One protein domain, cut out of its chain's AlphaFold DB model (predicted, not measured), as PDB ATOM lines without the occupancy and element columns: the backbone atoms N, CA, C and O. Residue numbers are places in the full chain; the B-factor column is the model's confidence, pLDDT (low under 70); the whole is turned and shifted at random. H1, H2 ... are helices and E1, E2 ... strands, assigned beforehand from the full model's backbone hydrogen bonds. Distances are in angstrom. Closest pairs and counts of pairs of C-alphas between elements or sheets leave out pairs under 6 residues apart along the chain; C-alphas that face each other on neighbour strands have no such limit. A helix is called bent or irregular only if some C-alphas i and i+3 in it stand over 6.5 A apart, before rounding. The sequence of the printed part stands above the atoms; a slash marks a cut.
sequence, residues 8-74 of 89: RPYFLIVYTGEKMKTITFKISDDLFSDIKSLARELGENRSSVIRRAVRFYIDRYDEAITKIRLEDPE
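AT A GLANCE: This is residues 8 to 74 of the 89 residues of the protein "RHH_1 domain-containing protein" of Candidatus Marinimicrobia bacterium CG08_land_8_20_14_0_20_45_22 (UniProt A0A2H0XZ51). A two-stranded hairpin, E1 and E2, leads straight into H1, and the first turns of the long helix H2 pack on H1 and E1 to complete a small body. Residues 52 to 74, of which 52 to 71 belong to H2, stand free and stick out as a long arm, and the hairpin's tip, residues 15 to 20, stands free as well. The 67 printed residues include two named strands and two named helices in the order E1, E2, H1, H2; the sheet, E1 - E2, is antiparallel and the class is mixed, helices and strands. The whole is loose, with a radius of gyration of the C-alphas of 15.6 A and spans of 44 by 33 by 23 A.

HOW THE PARTS SIT: Start with E1, residues 8 to 16, and E2, residues 19 to 28, an antiparallel hairpin at 154 degrees; look for N 10 and O 25, 2.8 A apart, and N 23 and O 12, 2.8 A, within hydrogen-bond range. Next come H1, residues 29 to 41, and H2, residues 46 to 71. They touch through residues 35 to 39 and 46 to 50 alone, closest at the C-alphas of Ala 39 and Arg 46, 5.3 A. They run opposite ways at a steep tilt of 67 degrees, only just short of about perpendicular. The closest C-alphas of E1 and H2 are those of Leu 12 and Ser 47, 5.9 A apart; E2 and H2 are apart. Every O i to N i+4 pair is within hydrogen-bond range in H1, and 21 of 22 in H2.

IN THESE COORDINATES: Find C-alpha 8 at (233.396, 237.853, 170.676); E1 runs 25.2 A from there, and E2 28.4 A. H1 measures 18.5 A. H2 runs 36.4 A to C-alpha 71 at (266.421, 252.475, 160.710), neither bent nor irregular, but only just: C-alphas 59 and 62 are 6.1 A apart.

THE WHOLE: The two C-alphas farthest apart, those of Gly 43 and Glu 74, are 47.9 A apart. The printed part has no cut, and its three links are tight. Mean pLDDT of the printed part is 86.2; look to residue 73 for the one value under 70.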
ATOM      1  N   ARG A   8     234.773 237.380 170.818       87.06
ATOM      2  CA  ARG A   8     233.396 237.853 170.676       87.06
ATOM      3  C   ARG A   8     233.285 238.991 169.665       87.06
ATOM      4  O   ARG A   8     234.215 239.789 169.537       87.06
ATOM      5  N   PRO A   9     232.152 239.108 168.954       87.88
ATOM      6  CA  PRO A   9     231.890 240.274 168.123       87.88
ATOM      7  C   PRO A   9     231.689 241.520 168.999       87.88
ATOM      8  O   PRO A   9     230.997 241.483 170.018       87.88
ATOM      9  N   TYR A  10     232.269 242.638 168.574       88.81
ATOM     10  CA  TYR A  10     232.081 243.959 169.158       88.81
ATOM     11  C   TYR A  10     231.613 244.943 168.085       88.81
ATOM     12  O   TYR A  10     232.121 244.944 166.963       88.81
ATOM     13  N   PHE A  11     230.658 245.799 168.452       87.31
ATOM     14  CA  PHE A  11     230.091 246.823 167.578       87.31
ATOM     15  C   PHE A  11     230.543 248.201 168.043       87.31
ATOM     16  O   PHE A  11     230.200 248.655 169.138       87.31
ATOM     17  N   LEU A  12     231.310 248.878 167.199       87.06
ATOM     18  CA  LEU A  12     231.752 250.240 167.424       87.06
ATOM     19  C   LEU A  12     230.961 251.194 166.538       87.06
ATOM     20  O   LEU A  12     231.044 251.144 165.314       87.06
ATOM     21  N   ILE A  13     230.231 252.104 167.173       84.00
ATOM     22  CA  ILE A  13     229.539 253.186 166.480       84.00
ATOM     23  C   ILE A  13     230.494 254.374 166.360       84.00
ATOM     24  O   ILE A  13     231.048 254.856 167.357       84.00
ATOM     25  N   VAL A  14     230.681 254.842 165.132       82.81
ATOM     26  CA  VAL A  14     231.507 255.998 164.781       82.81
ATOM     27  C   VAL A  14     230.694 256.993 163.966       82.81
ATOM     28  O   VAL A  14     229.864 256.619 163.141       82.81
ATOM     29  N   TYR A  15     230.958 258.273 164.204       79.69
ATOM     30  CA  TYR A  15     230.352 259.384 163.481       79.69
ATOM     31  C   TYR A  15     231.413 260.001 162.574       79.69
ATOM     32  O   TYR A  15     232.481 260.390 163.045       79.69
ATOM     33  N   THR A  16     231.133 260.065 161.276       75.31
ATOM     34  CA  THR A  16     231.989 260.713 160.276       75.31
ATOM     35  C   THR A  16     231.190 261.842 159.633       75.31
ATOM     36  O   THR A  16     230.373 261.584 158.744       75.31
ATOM     37  N   GLY A  17     231.370 263.074 160.119       78.88
ATOM     38  CA  GLY A  17     230.509 264.203 159.750       78.88
ATOM     39  C   GLY A  17     229.055 263.939 160.157       78.88
ATOM     40  O   GLY A  17     228.791 263.597 161.306       78.88
ATOM     41  N   GLU A  18     228.127 264.020 159.202       77.31
ATOM     42  CA  GLU A  18     226.691 263.770 159.419       77.31
ATOM     43  C   GLU A  18     226.285 262.286 159.338       77.31
ATOM     44  O   GLU A  18     225.124 261.941 159.551       77.31
ATOM     45  N   LYS A  19     227.215 261.372 159.026       80.44
ATOM     46  CA  LYS A  19     226.900 259.946 158.841       80.44
ATOM     47  C   LYS A  19     227.348 259.107 160.034       80.44
ATOM     48  O   LYS A  19     228.525 259.100 160.396       80.44
ATOM     49  N   MET A  20     226.411 258.341 160.595       85.31
ATOM     50  CA  MET A  20     226.703 257.264 161.541       85.31
ATOM     51  C   MET A  20     227.111 256.004 160.768       85.31
ATOM     52  O   MET A  20     226.426 255.589 159.834       85.31
ATOM     53  N   LYS A  21     228.220 255.380 161.170       87.12
ATOM     54  CA  LYS A  21     228.658 254.070 160.682       87.12
ATOM     55  C   LYS A  21     228.870 253.122 161.857       87.12
ATOM     56  O   LYS A  21     229.390 253.518 162.899       87.12
ATOM     57  N   THR A  22     228.515 251.860 161.656       87.81
ATOM     58  CA  THR A  22     228.800 250.783 162.607       87.81
ATOM     59  C   THR A  22     229.933 249.936 162.053       87.81
ATOM     60  O   THR A  22     229.849 249.443 160.931       87.81
ATOM     61  N   ILE A  23     230.989 249.777 162.842       89.38
ATOM     62  CA  ILE A  23     232.117 248.897 162.549       89.38
ATOM     63  C   ILE A  23     231.990 247.678 163.453       89.38
ATOM     64  O   ILE A  23     231.873 247.816 164.671       89.38
ATOM     65  N   THR A  24     232.041 246.494 162.858       91.12
ATOM     66  CA  THR A  24     231.995 245.227 163.589       91.12
ATOM     67  C   THR A  24     233.347 244.545 163.485       91.12
ATOM     68  O   THR A  24     233.884 244.404 162.390       91.12
ATOM     69  N   PHE A  25     233.892 244.102 164.613       90.44
ATOM     70  CA  PHE A  25     235.146 243.354 164.654       90.44
ATOM     71  C   PHE A  25     235.125 242.324 165.781       90.44
ATOM     72  O   PHE A  25     234.284 242.386 166.677       90.44
ATOM     73  N   LYS A  26     236.040 241.355 165.728       92.50
ATOM     74  CA  LYS A  26     236.233 240.383 166.806       92.50
ATOM     75  C   LYS A  26     237.223 240.923 167.826       92.50
ATOM     76  O   LYS A  26     238.217 241.542 167.458       92.50
ATOM     77  N   ILE A  27     236.943 240.675 169.097       91.12
ATOM     78  CA  ILE A  27     237.824 241.017 170.207       91.12
ATOM     79  C   ILE A  27     237.943 239.816 171.142       91.12
ATOM     80  O   ILE A  27     236.949 239.133 171.397       91.12
ATOM     81  N   SER A  28     239.146 239.547 171.644       94.25
ATOM     82  CA  SER A  28     239.360 238.506 172.652       94.25
ATOM     83  C   SER A  28     238.614 238.837 173.944       94.25
ATOM     84  O   SER A  28     238.533 240.009 174.325       94.25
ATOM     85  N   ASP A  29     238.143 237.813 174.648       91.50
ATOM     86  CA  ASP A  29     237.430 237.969 175.918       91.50
ATOM     87  C   ASP A  29     238.249 238.717 176.981       91.50
ATOM     88  O   ASP A  29     237.694 239.580 177.665       91.50
ATOM     89  N   ASP A  30     239.559 238.458 177.059       93.12
ATOM     90  CA  ASP A  30     240.470 239.125 178.000       93.12
ATOM     91  C   ASP A  30     240.500 240.640 177.753       93.12
ATOM     92  O   ASP A  30     240.091 241.429 178.603       93.12
ATOM     93  N   LEU A  31     240.846 241.050 176.527       91.94
ATOM     94  CA  LEU A  31     240.865 242.463 176.136       91.94
ATOM     95  C   LEU A  31     239.496 243.143 176.311       91.94
ATOM     96  O   LEU A  31     239.415 244.313 176.682       91.94
ATOM     97  N   PHE A  32     238.397 242.429 176.060       92.44
ATOM     98  CA  PHE A  32     237.062 242.965 176.308       92.44
ATOM     99  C   PHE A  32     236.799 243.207 177.801       92.44
ATOM    100  O   PHE A  32     236.167 244.210 178.152       92.44
ATOM    101  N   SER A  33     237.266 242.310 178.672       93.88
ATOM    102  CA  SER A  33     237.191 242.466 180.128       93.88
ATOM    103  C   SER A  33     237.973 243.692 180.595       93.88
ATOM    104  O   SER A  33     237.442 244.509 181.354       93.88
ATOM    105  N   ASP A  34     239.180 243.881 180.061       94.56
ATOM    106  CA  ASP A  34     240.037 245.023 180.380       94.56
ATOM    107  C   ASP A  34     239.386 246.341 179.951       94.56
ATOM    108  O   ASP A  34     239.241 247.263 180.755       94.56
ATOM    109  N   ILE A  35     238.874 246.411 178.715       94.38
ATOM    110  CA  ILE A  35     238.154 247.592 178.210       94.38
ATOM    111  C   ILE A  35     236.919 247.886 179.062       94.38
ATOM    112  O   ILE A  35     236.609 249.048 179.325       94.38
ATOM    113  N   LYS A  36     236.182 246.854 179.489       94.44
ATOM    114  CA  LYS A  36     234.998 247.022 180.339       94.44
ATOM    115  C   LYS A  36     235.372 247.583 181.712       94.44
ATOM    116  O   LYS A  36     234.656 248.452 182.212       94.44
ATOM    117  N   SER A  37     236.454 247.097 182.313       96.19
ATOM    118  CA  SER A  37     236.933 247.579 183.611       96.19
ATOM    119  C   SER A  37     237.428 249.017 183.514       96.19
ATOM    120  O   SER A  37     236.941 249.862 184.262       96.19
ATOM    121  N   LEU A  38     238.249 249.320 182.509       95.38
ATOM    122  CA  LEU A  38     238.761 250.665 182.264       95.38
ATOM    123  C   LEU A  38     237.638 251.671 181.975       95.38
ATOM    124  O   LEU A  38     237.635 252.774 182.508       95.38
ATOM    125  N   ALA A  39     236.641 251.289 181.173       95.44
ATOM    126  CA  ALA A  39     235.483 252.140 180.900       95.44
ATOM    127  C   ALA A  39     234.725 252.509 182.186       95.44
ATOM    128  O   ALA A  39     234.319 253.655 182.362       95.44
ATOM    129  N   ARG A  40     234.572 251.551 183.106       96.31
ATOM    130  CA  ARG A  40     233.927 251.772 184.405       96.31
ATOM    131  C   ARG A  40     234.757 252.678 185.313       96.31
ATOM    132  O   ARG A  40     234.178 253.554 185.942       96.31
ATOM    133  N   GLU A  41     236.072 252.486 185.369       96.31
ATOM    134  CA  GLU A  41     236.977 253.334 186.160       96.31
ATOM    135  C   GLU A  41     236.987 254.784 185.670       96.31
ATOM    136  O   GLU A  41     236.990 255.710 186.474       96.31
ATOM    137  N   LEU A  42     236.922 254.985 184.352       94.06
ATOM    138  CA  LEU A  42     236.900 256.313 183.736       94.06
ATOM    139  C   LEU A  42     235.504 256.957 183.703       94.06
ATOM    140  O   LEU A  42     235.381 258.107 183.293       94.06
ATOM    141  N   GLY A  43     234.445 256.235 184.086       95.06
ATOM    142  CA  GLY A  43     233.067 256.719 183.952       95.06
ATOM    143  C   GLY A  43     232.631 256.938 182.496       95.06
ATOM    144  O   GLY A  43     231.755 257.752 182.218       95.06
ATOM    145  N   GLU A  44     233.239 256.221 181.549       93.06
ATOM    146  CA  GLU A  44     232.998 256.361 180.114       93.06
ATOM    147  C   GLU A  44     232.322 255.116 179.522       93.06
ATOM    148  O   GLU A  44     232.296 254.030 180.100       93.06
ATOM    149  N   ASN A  45     231.789 255.239 178.303       91.88
ATOM    150  CA  ASN A  45     231.356 254.061 177.556       91.88
ATOM    151  C   ASN A  45     232.546 253.358 176.874       91.88
ATOM    152  O   ASN A  45     233.502 253.987 176.424       91.88
ATOM    153  N   ARG A  46     232.446 252.033 176.725       92.06
ATOM    154  CA  ARG A  46     233.471 251.178 176.091       92.06
ATOM    155  C   ARG A  46     233.880 251.653 174.690       92.06
ATOM    156  O   ARG A  46     235.052 251.610 174.335       92.06
ATOM    157  N   SER A  47     232.925 252.151 173.906       89.88
ATOM    158  CA  SER A  47     233.185 252.682 172.564       89.88
ATOM    159  C   SER A  47     234.074 253.931 172.585       89.88
ATOM    160  O   SER A  47     234.860 254.126 171.664       89.88
ATOM    161  N   SER A  48     233.991 254.761 173.627       90.06
ATOM    162  CA  SER A  48     234.883 255.907 173.849       90.06
ATOM    163  C   SER A  48     236.322 255.451 174.065       90.06
ATOM    164  O   SER A  48     237.221 255.908 173.359       90.06
ATOM    165  N   VAL A  49     236.515 254.473 174.956       92.62
ATOM    166  CA  VAL A  49     237.825 253.875 175.254       92.62
ATOM    167  C   VAL A  49     238.458 253.292 173.991       92.62
ATOM    168  O   VAL A  49     239.599 253.611 173.666       92.62
ATOM    169  N   ILE A  50     237.695 252.511 173.219       91.31
ATOM    170  CA  ILE A  50     238.177 251.915 171.966       91.31
ATOM    171  C   ILE A  50     238.552 252.995 170.945       91.31
ATOM    172  O   ILE A  50     239.618 252.914 170.342       91.31
ATOM    173  N   ARG A  51     237.730 254.039 170.765       89.12
ATOM    174  CA  ARG A  51     238.066 255.145 169.847       89.12
ATOM    175  C   ARG A  51     239.350 255.859 170.257       89.12
ATOM    176  O   ARG A  51     240.151 256.197 169.389       89.12
ATOM    177  N   ARG A  52     239.549 256.080 171.558       90.44
ATOM    178  CA  ARG A  52     240.769 256.704 172.085       90.44
ATOM    179  C   ARG A  52     241.991 255.829 171.823       90.44
ATOM    180  O   ARG A  52     242.992 256.345 171.344       90.44
ATOM    181  N   ALA A  53     241.884 254.523 172.063       89.44
ATOM    182  CA  ALA A  53     242.954 253.571 171.784       89.44
ATOM    183  C   ALA A  53     243.319 253.532 170.290       89.44
ATOM    184  O   ALA A  53     244.496 253.584 169.949       89.44
ATOM    185  N   VAL A  54     242.322 253.515 169.397       87.62
ATOM    186  CA  VAL A  54     242.552 253.551 167.944       87.62
ATOM    187  C   VAL A  54     243.220 254.858 167.518       87.62
ATOM    188  O   VAL A  54     244.172 254.819 166.748       87.62
ATOM    189  N   ARG A  55     242.771 256.010 168.033       86.19
ATOM    190  CA  ARG A  55     243.409 257.303 167.739       86.19
ATOM    191  C   ARG A  55     244.868 257.307 168.184       86.19
ATOM    192  O   ARG A  55     245.741 257.616 167.391       86.19
ATOM    193  N   PHE A  56     245.123 256.878 169.415       86.44
ATOM    194  CA  PHE A  56     246.472 256.788 169.956       86.44
ATOM    195  C   PHE A  56     247.374 255.851 169.148       86.44
ATOM    196  O   PHE A  56     248.546 256.149 168.943       86.44
ATOM    197  N   TYR A  57     246.827 254.726 168.679       84.38
ATOM    198  CA  TYR A  57     247.543 253.829 167.784       84.38
ATOM    199  C   TYR A  57     247.905 254.531 166.475       84.38
ATOM    200  O   TYR A  57     249.063 254.473 166.097       84.38
ATOM    201  N   ILE A  58     246.959 255.216 165.821       82.62
ATOM    202  CA  ILE A  58     247.208 255.943 164.565       82.62
ATOM    203  C   ILE A  58     248.268 257.033 164.764       82.62
ATOM    204  O   ILE A  58     249.235 257.070 164.012       82.62
ATOM    205  N   ASP A  59     248.135 257.848 165.811       79.94
ATOM    206  CA  ASP A  59     249.076 258.935 166.106       79.94
ATOM    207  C   ASP A  59     250.505 258.399 166.320       79.94
ATOM    208  O   ASP A  59     251.485 259.000 165.883       79.94
ATOM    209  N   ARG A  60     250.639 257.231 166.963       80.12
ATOM    210  CA  ARG A  60     251.933 256.558 167.157       80.12
ATOM    211  C   ARG A  60     252.384 255.721 165.969       80.12
ATOM    212  O   ARG A  60     253.560 255.371 165.891       80.12
ATOM    213  N   TYR A  61     251.479 255.363 165.070       78.38
ATOM    214  CA  TYR A  61     251.799 254.554 163.905       78.38
ATOM    215  C   TYR A  61     252.677 255.339 162.934       78.38
ATOM    216  O   TYR A  61     253.653 254.789 162.431       78.38
ATOM    217  N   ASP A  62     252.411 256.634 162.759       73.25
ATOM    218  CA  ASP A  62     253.281 257.524 161.981       73.25
ATOM    219  C   ASP A  62     254.690 257.610 162.578       73.25
ATOM    220  O   ASP A  62     255.685 257.537 161.851       73.25
ATOM    221  N   GLU A  63     254.802 257.690 163.907       73.62
ATOM    222  CA  GLU A  63     256.093 257.659 164.601       73.62
ATOM    223  C   GLU A  63     256.821 256.323 164.375       73.62
ATOM    224  O   GLU A  63     258.017 256.304 164.071       73.62
ATOM    225  N   ALA A  64     256.101 255.202 164.473       73.25
ATOM    226  CA  ALA A  64     256.658 253.870 164.268       73.25
ATOM    227  C   ALA A  64     257.116 253.650 162.817       73.25
ATOM    228  O   ALA A  64     258.230 253.178 162.601       73.25
ATOM    229  N   ILE A  65     256.313 254.043 161.820       75.88
ATOM    230  CA  ILE A  65     256.704 253.979 160.404       75.88
ATOM    231  C   ILE A  65     257.914 254.870 160.135       75.88
ATOM    232  O   ILE A  65     258.819 254.468 159.404       75.88
ATOM    233  N   THR A  66     257.954 256.064 160.724       76.62
ATOM    234  CA  THR A  66     259.092 256.971 160.566       76.62
ATOM    235  C   THR A  66     260.364 256.340 161.119       76.62
ATOM    236  O   THR A  66     261.375 256.331 160.425       76.62
ATOM    237  N   LYS A  67     260.313 255.742 162.316       77.06
ATOM    238  CA  LYS A  67     261.452 255.018 162.898       77.06
ATOM    239  C   LYS A  67     261.907 253.858 162.019       77.06
ATOM    240  O   LYS A  67     263.077 253.816 161.668       77.06
ATOM    241  N   ILE A  68     260.984 253.005 161.570       78.19
ATOM    242  CA  ILE A  68     261.304 251.883 160.672       78.19
ATOM    243  C   ILE A  68     261.995 252.383 159.395       78.19
ATOM    244  O   ILE A  68     263.001 251.820 158.987       78.19
ATOM    245  N   ARG A  69     261.507 253.471 158.787       72.56
ATOM    246  CA  ARG A  69     262.118 254.066 157.584       72.56
ATOM    247  C   ARG A  69     263.486 254.697 157.838       72.56
ATOM    248  O   ARG A  69     264.298 254.767 156.922       72.56
ATOM    249  N   LEU A  70     263.717 255.237 159.032       76.56
ATOM    250  CA  LEU A  70     265.009 255.815 159.411       76.56
ATOM    251  C   LEU A  70     266.044 254.729 159.720       76.56
ATOM    252  O   LEU A  70     267.218 254.932 159.427       76.56
ATOM    253  N   GLU A  71     265.599 253.620 160.307       81.25
ATOM    254  CA  GLU A  71     266.421 252.475 160.710       81.25
ATOM    255  C   GLU A  71     266.618 251.448 159.584       81.25
ATOM    256  O   GLU A  71     267.407 250.521 159.751       81.25
ATOM    257  N   ASP A  72     265.935 251.612 158.448       76.12
ATOM    258  CA  ASP A  72     266.073 250.750 157.277       76.12
ATOM    259  C   ASP A  72     267.518 250.802 156.730       76.12
ATOM    260  O   ASP A  72     267.954 251.845 156.228       76.12
ATOM    261  N   PRO A  73     268.288 249.700 156.816       67.25
ATOM    262  CA  PRO A  73     269.663 249.660 156.327       67.25
ATOM    263  C   PRO A  73     269.752 249.738 154.795       67.25
ATOM    264  O   PRO A  73     270.819 250.055 154.273       67.25
ATOM    265  N   GLU A  74     268.651 249.495 154.075       77.44
ATOM    266  CA  GLU A  74     268.556 249.654 152.620       77.44
ATOM    267  C   GLU A  74     268.024 251.033 152.210       77.44
ATOM    268  O   GLU A  74     267.686 251.254 151.047       77.44
TER     269      GLU A  74